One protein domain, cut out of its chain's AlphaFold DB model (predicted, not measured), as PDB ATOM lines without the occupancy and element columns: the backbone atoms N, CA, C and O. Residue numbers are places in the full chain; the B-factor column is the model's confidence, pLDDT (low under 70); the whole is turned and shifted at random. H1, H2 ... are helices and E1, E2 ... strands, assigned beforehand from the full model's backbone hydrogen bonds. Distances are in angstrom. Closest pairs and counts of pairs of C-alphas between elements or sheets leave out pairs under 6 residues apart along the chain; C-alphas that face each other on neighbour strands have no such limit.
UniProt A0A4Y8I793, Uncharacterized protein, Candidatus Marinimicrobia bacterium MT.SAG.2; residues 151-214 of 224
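This is residues 151 to 214 of the 224 residues of an uncharacterized protein of Candidatus Marinimicrobia bacterium MT.SAG.2 (UniProt A0A4Y8I793). One strongly twisted sheet of five strands, wound back and forth from E1 to E5, makes the body, with E3 in its middle; a single short helix, H1, only grazes it with residues 157 to 160. The sheet is a meander, each strand the antiparallel neighbour of the one before, in the order E1, E2, E3, E4, E5. The printed part has 64 residues, with H1 followed by the five strands, and is mostly strand. It is compact, with a radius of gyration of the C-alphas of 10.5 A, and rounded, spanning 29 by 24 by 19 A.

In H1, residues 157 to 163, every O i to N i+4 pair is within hydrogen-bond range. E1, residues 169 to 176, is an edge strand and bends by 78 degrees at residue 173. It forms a hairpin with E2, residues 179 to 186, at 149 degrees; N 171 and O 183 are 2.9 A apart. E2 and E3, residues 192 to 196, form a hairpin at 143 degrees, with N 184 and O 194 2.7 A apart. The closest C-alphas of H1 and E3, Asp 157 and Ile 196, are 6.9 A apart. E3 and E4, residues 202 to 206, form a hairpin at 158 degrees, with N 195 and O 204 2.9 A apart. E4 and the edge strand E5, residues 211 to 213, form a hairpin at 162 degrees, with N 212 and O 205 2.8 A apart. E1 and E5 are apart.

H1 begins at C-alpha 157, (291.888, 370.844, 250.698), and measures 9.8 A. E1 measures 17.5 A, E2 21.5 A, E3 13.0 A, E4 10.9 A and E5 6.7 A, ending at C-alpha 213, (299.670, 366.117, 263.293).

The farthest C-alphas, Ala 162 and Gly 178, are 28.9 A apart. The printed part has no cut, and the five links are tight. Residues 187 to 189, 209, 211 and 214 have pLDDT under 70.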
ATOM      1  N   ILE A 151     286.501 367.337 259.831       79.00
ATOM      2  CA  ILE A 151     287.758 367.452 259.092       79.00
ATOM      3  C   ILE A 151     288.760 366.569 259.801       79.00
ATOM      4  O   ILE A 151     288.862 366.626 261.026       79.00
ATOM      5  N   ASP A 152     289.488 365.779 259.027       79.38
ATOM      6  CA  ASP A 152     290.545 364.931 259.544       79.38
ATOM      7  C   ASP A 152     291.836 365.159 258.763       79.38
ATOM      8  O   ASP A 152     291.865 365.744 257.674       79.38
ATOM      9  N   ILE A 153     292.926 364.698 259.344       81.12
ATOM     10  CA  ILE A 153     294.246 364.774 258.755       81.12
ATOM     11  C   ILE A 153     294.325 363.865 257.526       81.12
ATOM     12  O   ILE A 153     293.806 362.752 257.494       81.12
ATOM     13  N   GLY A 154     295.003 364.350 256.489       80.69
ATOM     14  CA  GLY A 154     295.122 363.692 255.193       80.69
ATOM     15  C   GLY A 154     293.940 363.943 254.258       80.69
ATOM     16  O   GLY A 154     293.978 363.461 253.125       80.69
ATOM     17  N   TYR A 155     292.916 364.688 254.692       83.62
ATOM     18  CA  TYR A 155     291.837 365.133 253.808       83.62
ATOM     19  C   TYR A 155     292.381 366.111 252.774       83.62
ATOM     20  O   TYR A 155     293.263 366.909 253.078       83.62
ATOM     21  N   GLU A 156     291.845 366.058 251.562       85.50
ATOM     22  CA  GLU A 156     292.164 367.036 250.525       85.50
ATOM     23  C   GLU A 156     291.603 368.406 250.907       85.50
ATOM     24  O   GLU A 156     290.553 368.527 251.544       85.50
ATOM     25  N   ASP A 157     292.296 369.457 250.504       84.06
ATOM     26  CA  ASP A 157     291.888 370.844 250.698       84.06
ATOM     27  C   ASP A 157     290.484 371.129 250.116       84.06
ATOM     28  O   ASP A 157     289.686 371.873 250.699       84.06
ATOM     29  N   GLU A 158     290.125 370.454 249.022       82.44
ATOM     30  CA  GLU A 158     288.776 370.434 248.457       82.44
ATOM     31  C   GLU A 158     287.736 369.871 249.431       82.44
ATOM     32  O   GLU A 158     286.662 370.452 249.579       82.44
ATOM     33  N   MET A 159     288.052 368.798 250.161       79.12
ATOM     34  CA  MET A 159     287.161 368.243 251.189       79.12
ATOM     35  C   MET A 159     286.971 369.228 252.343       79.12
ATOM     36  O   MET A 159     285.868 369.363 252.876       79.12
ATOM     37  N   VAL A 160     288.027 369.959 252.715       80.94
ATOM     38  CA  VAL A 160     287.950 370.977 253.771       80.94
ATOM     39  C   VAL A 160     287.043 372.120 253.352       80.94
ATOM     40  O   VAL A 160     286.125 372.496 254.085       80.94
ATOM     41  N   THR A 161     287.238 372.640 252.143       81.56
ATOM     42  CA  THR A 161     286.373 373.698 251.617       81.56
ATOM     43  C   THR A 161     284.955 373.211 251.344       81.56
ATOM     44  O   THR A 161     284.017 373.998 251.459       81.56
ATOM     45  N   ALA A 162     284.746 371.920 251.093       71.31
ATOM     46  CA  ALA A 162     283.438 371.286 250.970       71.31
ATOM     47  C   ALA A 162     282.736 371.028 252.322       71.31
ATOM     48  O   ALA A 162     281.514 371.084 252.384       71.31
ATOM     49  N   SER A 163     283.481 370.865 253.418       76.06
ATOM     50  CA  SER A 163     282.933 370.678 254.775       76.06
ATOM     51  C   SER A 163     282.781 371.998 255.544       76.06
ATOM     52  O   SER A 163     281.674 372.389 255.921       76.06
ATOM     53  N   TRP A 164     283.821 372.835 255.628       75.88
ATOM     54  CA  TRP A 164     283.806 374.083 256.425       75.88
ATOM     55  C   TRP A 164     283.659 375.398 255.659       75.88
ATOM     56  O   TRP A 164     283.129 376.363 256.203       75.88
ATOM     57  N   GLY A 165     284.052 375.426 254.394       74.25
ATOM     58  CA  GLY A 165     283.785 376.529 253.475       74.25
ATOM     59  C   GLY A 165     285.089 377.183 253.073       74.25
ATOM     60  O   GLY A 165     286.157 376.608 253.247       74.25
ATOM     61  N   ILE A 166     285.019 378.391 252.531       78.69
ATOM     62  CA  ILE A 166     286.237 379.148 252.242       78.69
ATOM     63  C   ILE A 166     286.774 379.696 253.579       78.69
ATOM     64  O   ILE A 166     285.990 380.289 254.327       78.69
ATOM     65  N   PRO A 167     288.068 379.507 253.903       78.19
ATOM     66  CA  PRO A 167     288.659 380.065 255.118       78.19
ATOM     67  C   PRO A 167     288.661 381.595 255.077       78.19
ATOM     68  O   PRO A 167     288.759 382.193 254.004       78.19
ATOM     69  N   GLN A 168     288.588 382.237 256.246       82.19
ATOM     70  CA  GLN A 168     288.610 383.701 256.341       82.19
ATOM     71  C   GLN A 168     289.991 384.283 256.022       82.19
ATOM     72  O   GLN A 168     290.077 385.401 255.521       82.19
ATOM     73  N   LEU A 169     291.058 383.535 256.307       78.50
ATOM     74  CA  LEU A 169     292.430 383.940 256.026       78.50
ATOM     75  C   LEU A 169     293.222 382.762 255.460       78.50
ATOM     76  O   LEU A 169     293.085 381.634 255.937       78.50
ATOM     77  N   LYS A 170     294.060 383.052 254.464       87.81
ATOM     78  CA  LYS A 170     295.043 382.124 253.906       87.81
ATOM     79  C   LYS A 170     296.420 382.773 253.942       87.81
ATOM     80  O   LYS A 170     296.572 383.891 253.453       87.81
ATOM     81  N   VAL A 171     297.403 382.076 254.501       88.00
ATOM     82  CA  VAL A 171     298.799 382.521 254.573       88.00
ATOM     83  C   VAL A 171     299.681 381.443 253.956       88.00
ATOM     84  O   VAL A 171     299.614 380.283 254.350       88.00
ATOM     85  N   GLN A 172     300.494 381.811 252.970       88.94
ATOM     86  CA  GLN A 172     301.416 380.886 252.306       88.94
ATOM     87  C   GLN A 172     302.782 380.862 252.997       88.94
ATOM     88  O   GLN A 172     303.160 381.820 253.670       88.94
ATOM     89  N   ASN A 173     303.545 379.791 252.758       85.94
ATOM     90  CA  ASN A 173     304.931 379.623 253.210       85.94
ATOM     91  C   ASN A 173     305.103 379.726 254.733       85.94
ATOM     92  O   ASN A 173     306.105 380.246 255.224       85.94
ATOM     93  N   VAL A 174     304.136 379.210 255.491       84.69
ATOM     94  CA  VAL A 174     304.246 379.121 256.945       84.69
ATOM     95  C   VAL A 174     305.140 377.938 257.288       84.69
ATOM     96  O   VAL A 174     304.819 376.795 256.968       84.69
ATOM     97  N   SER A 175     306.283 378.219 257.912       82.62
ATOM     98  CA  SER A 175     307.219 377.182 258.343       82.62
ATOM     99  C   SER A 175     306.747 376.543 259.644       82.62
ATOM    100  O   SER A 175     306.552 377.230 260.648       82.62
ATOM    101  N   TYR A 176     306.599 375.221 259.633       76.31
ATOM    102  CA  TYR A 176     306.322 374.418 260.815       76.31
ATOM    103  C   TYR A 176     307.236 373.189 260.822       76.31
ATOM    104  O   TYR A 176     307.230 372.394 259.884       76.31
ATOM    105  N   ASN A 177     308.052 373.028 261.869       77.44
ATOM    106  CA  ASN A 177     309.061 371.959 261.972       77.44
ATOM    107  C   ASN A 177     309.971 371.820 260.728       77.44
ATOM    108  O   ASN A 177     310.351 370.714 260.351       77.44
ATOM    109  N   GLY A 178     310.311 372.938 260.075       77.38
ATOM    110  CA  GLY A 178     311.195 372.963 258.902       77.38
ATOM    111  C   GLY A 178     310.525 372.632 257.563       77.38
ATOM    112  O   GLY A 178     311.198 372.671 256.536       77.38
ATOM    113  N   LEU A 179     309.219 372.352 257.550       81.19
ATOM    114  CA  LEU A 179     308.416 372.184 256.336       81.19
ATOM    115  C   LEU A 179     307.518 373.407 256.119       81.19
ATOM    116  O   LEU A 179     307.088 374.044 257.080       81.19
ATOM    117  N   LEU A 180     307.249 373.739 254.856       85.44
ATOM    118  CA  LEU A 180     306.411 374.877 254.474       85.44
ATOM    119  C   LEU A 180     304.979 374.422 254.198       85.44
ATOM    120  O   LEU A 180     304.759 373.451 253.475       85.44
ATOM    121  N   TYR A 181     304.021 375.171 254.736       89.69
ATOM    122  CA  TYR A 181     302.593 374.907 254.604       89.69
ATOM    123  C   TYR A 181     301.826 376.158 254.176       89.69
ATOM    124  O   TYR A 181     302.284 377.295 254.340       89.69
ATOM    125  N   GLU A 182     300.619 375.943 253.666       90.31
ATOM    126  CA  GLU A 182     299.595 376.978 253.553       90.31
ATOM    127  C   GLU A 182     298.693 376.918 254.799       90.31
ATOM    128  O   GLU A 182     298.004 375.925 255.025       90.31
ATOM    129  N   GLU A 183     298.704 377.963 255.629       89.56
ATOM    130  CA  GLU A 183     297.848 378.081 256.817       89.56
ATOM    131  C   GLU A 183     296.490 378.675 256.429       89.56
ATOM    132  O   GLU A 183     296.404 379.745 255.821       89.56
ATOM    133  N   TRP A 184     295.417 377.989 256.806       89.81
ATOM    134  CA  TRP A 184     294.027 378.387 256.622       89.81
ATOM    135  C   TRP A 184     293.369 378.619 257.978       89.81
ATOM    136  O   TRP A 184     293.241 377.690 258.774       89.81
ATOM    137  N   THR A 185     292.875 379.831 258.222       78.62
ATOM    138  CA  THR A 185     292.255 380.187 259.506       78.62
ATOM    139  C   THR A 185     290.739 380.231 259.394       78.62
ATOM    140  O   THR A 185     290.184 380.972 258.576       78.62
ATOM    141  N   TYR A 186     290.078 379.473 260.269       74.00
ATOM    142  CA  TYR A 186     288.630 379.401 260.417       74.00
ATOM    143  C   TYR A 186     288.182 380.009 261.749       74.00
ATOM    144  O   TYR A 186     288.035 379.318 262.758       74.00
ATOM    145  N   ILE A 187     287.907 381.315 261.750       69.69
ATOM    146  CA  ILE A 187     287.552 382.065 262.972       69.69
ATOM    147  C   ILE A 187     286.250 381.530 263.590       69.69
ATOM    148  O   ILE A 187     286.173 381.297 264.793       69.69
ATOM    149  N   ILE A 188     285.247 381.253 262.751       63.59
ATOM    150  CA  ILE A 188     283.909 380.783 263.165       63.59
ATOM    151  C   ILE A 188     283.952 379.351 263.738       63.59
ATOM    152  O   ILE A 188     283.016 378.912 264.404       63.59
ATOM    153  N   LYS A 189     285.041 378.607 263.515       66.75
ATOM    154  CA  LYS A 189     285.247 377.247 264.024       66.75
ATOM    155  C   LYS A 189     286.255 377.271 265.169       66.75
ATOM    156  O   LYS A 189     287.317 376.677 265.055       66.75
ATOM    157  N   ASN A 190     285.955 377.993 266.246       70.12
ATOM    158  CA  ASN A 190     286.823 378.103 267.431       70.12
ATOM    159  C   ASN A 190     288.255 378.557 267.107       70.12
ATOM    160  O   ASN A 190     289.218 378.070 267.695       70.12
ATOM    161  N   ASN A 191     288.399 379.467 266.139       74.00
ATOM    162  CA  ASN A 191     289.703 379.942 265.685       74.00
ATOM    163  C   ASN A 191     290.650 378.804 265.243       74.00
ATOM    164  O   ASN A 191     291.857 378.858 265.478       74.00
ATOM    165  N   THR A 192     290.089 377.759 264.624       80.19
ATOM    166  CA  THR A 192     290.859 376.606 264.148       80.19
ATOM    167  C   THR A 192     291.716 377.004 262.955       80.19
ATOM    168  O   THR A 192     291.221 377.573 261.980       80.19
ATOM    169  N   LYS A 193     292.994 376.653 263.011       87.94
ATOM    170  CA  LYS A 193     293.949 376.760 261.916       87.94
ATOM    171  C   LYS A 193     294.178 375.386 261.307       87.94
ATOM    172  O   LYS A 193     294.412 374.410 262.014       87.94
ATOM    173  N   ILE A 194     294.109 375.310 259.990       88.31
ATOM    174  CA  ILE A 194     294.386 374.105 259.214       88.31
ATOM    175  C   ILE A 194     295.616 374.389 258.366       88.31
ATOM    176  O   ILE A 194     295.658 375.401 257.679       88.31
ATOM    177  N   PHE A 195     296.599 373.499 258.386       88.50
ATOM    178  CA  PHE A 195     297.795 373.618 257.561       88.50
ATOM    179  C   PHE A 195     297.723 372.598 256.434       88.50
ATOM    180  O   PHE A 195     297.580 371.396 256.683       88.50
ATOM    181  N   ILE A 196     297.809 373.092 255.205       89.44
ATOM    182  CA  ILE A 196     297.778 372.303 253.978       89.44
ATOM    183  C   ILE A 196     299.215 372.108 253.484       89.44
ATOM    184  O   ILE A 196     299.979 373.072 253.395       89.44
ATOM    185  N   ASP A 197     299.587 370.860 253.206       89.19
ATOM    186  CA  ASP A 197     300.891 370.493 252.645       89.19
ATOM    187  C   ASP A 197     300.969 370.722 251.122       89.19
ATOM    188  O   ASP A 197     300.001 371.119 250.465       89.19
ATOM    189  N   SER A 198     302.149 370.474 250.545       86.44
ATOM    190  CA  SER A 198     302.384 370.580 249.098       86.44
ATOM    191  C   SER A 198     301.516 369.635 248.266       86.44
ATOM    192  O   SER A 198     301.236 369.936 247.109       86.44
ATOM    193  N   ASP A 199     301.054 368.530 248.859       85.88
ATOM    194  CA  ASP A 199     300.185 367.540 248.216       85.88
ATOM    195  C   ASP A 199     298.700 367.941 248.287       85.88
ATOM    196  O   ASP A 199     297.824 367.130 247.981       85.88
ATOM    197  N   ARG A 200     298.406 369.183 248.703       87.56
ATOM    198  CA  ARG A 200     297.052 369.724 248.906       87.56
ATOM    199  C   ARG A 200     296.244 368.932 249.934       87.56
ATOM    200  O   ARG A 200     295.021 368.844 249.836       87.56
ATOM    201  N   LYS A 201     296.906 368.376 250.951       88.31
ATOM    202  CA  LYS A 201     296.263 367.630 252.037       88.31
ATOM    203  C   LYS A 201     296.450 368.311 253.380       88.31
ATOM    204  O   LYS A 201     297.444 368.978 253.647       88.31
ATOM    205  N   VAL A 202     295.474 368.116 254.259       86.81
ATOM    206  CA  VAL A 202     295.534 368.563 255.648       86.81
ATOM    207  C   VAL A 202     296.665 367.825 256.351       86.81
ATOM    208  O   VAL A 202     296.598 366.612 256.548       86.81
ATOM    209  N   ALA A 203     297.694 368.555 256.756       85.88
ATOM    210  CA  ALA A 203     298.822 368.011 257.496       85.88
ATOM    211  C   ALA A 203     298.710 368.278 259.000       85.88
ATOM    212  O   ALA A 203     299.113 367.438 259.806       85.88
ATOM    213  N   ILE A 204     298.163 369.437 259.381       85.56
ATOM    214  CA  ILE A 204     298.069 369.865 260.780       85.56
ATOM    215  C   ILE A 204     296.709 370.522 261.010       85.56
ATOM    216  O   ILE A 204     296.251 371.320 260.192       85.56
ATOM    217  N   ILE A 205     296.078 370.205 262.139       86.12
ATOM    218  CA  ILE A 205     294.872 370.886 262.621       86.12
ATOM    219  C   ILE A 205     295.193 371.448 263.998       86.12
ATOM    220  O   ILE A 205     295.460 370.693 264.930       86.12
ATOM    221  N   GLN A 206     295.168 372.765 264.136       83.00
ATOM    222  CA  GLN A 206     295.425 373.464 265.384       83.00
ATOM    223  C   GLN A 206     294.155 374.172 265.843       83.00
ATOM    224  O   GLN A 206     293.638 375.059 265.174       83.00
ATOM    225  N   THR A 207     293.662 373.786 267.008       80.94
ATOM    226  CA  THR A 207     292.549 374.438 267.707       80.94
ATOM    227  C   THR A 207     293.095 375.269 268.869       80.94
ATOM    228  O   THR A 207     294.293 375.236 269.153       80.94
ATOM    229  N   SER A 208     292.232 376.003 269.571       70.50
ATOM    230  CA  SER A 208     292.613 376.708 270.803       70.50
ATOM    231  C   SER A 208     293.107 375.781 271.922       70.50
ATOM    232  O   SER A 208     293.805 376.244 272.817       70.50
ATOM    233  N   GLU A 209     292.746 374.495 271.884       68.44
ATOM    234  CA  GLU A 209     293.020 373.531 272.959       68.44
ATOM    235  C   GLU A 209     294.087 372.496 272.583       68.44
ATOM    236  O   GLU A 209     294.869 372.076 273.432       68.44
ATOM    237  N   MET A 210     294.131 372.067 271.319       73.38
ATOM    238  CA  MET A 210     295.000 370.979 270.862       73.38
ATOM    239  C   MET A 210     295.499 371.175 269.431       73.38
ATOM    240  O   MET A 210     294.799 371.738 268.584       73.38
ATOM    241  N   THR A 211     296.677 370.610 269.156       68.88
ATOM    242  CA  THR A 211     297.271 370.513 267.817       68.88
ATOM    243  C   THR A 211     297.422 369.048 267.420       68.88
ATOM    244  O   THR A 211     298.061 368.271 268.128       68.88
ATOM    245  N   TYR A 212     296.861 368.676 266.274       74.69
ATOM    246  CA  TYR A 212     296.913 367.335 265.700       74.69
ATOM    247  C   TYR A 212     297.852 367.317 264.489       74.69
ATOM    248  O   TYR A 212     297.809 368.232 263.667       74.69
ATOM    249  N   PHE A 213     298.659 366.258 264.349       72.00
ATOM    250  CA  PHE A 213     299.670 366.117 263.293       72.00
ATOM    251  C   PHE A 213     299.468 364.866 262.441       72.00
ATOM    252  O   PHE A 213     299.145 363.791 262.954       72.00
ATOM    253  N   ARG A 214     299.761 364.979 261.142       65.19
ATOM    254  CA  ARG A 214     299.925 363.828 260.251       65.19
ATOM    255  C   ARG A 214     301.140 363.027 260.692       65.19
ATOM    256  O   ARG A 214     302.266 363.508 260.608       65.19
TER     257      ARG A 214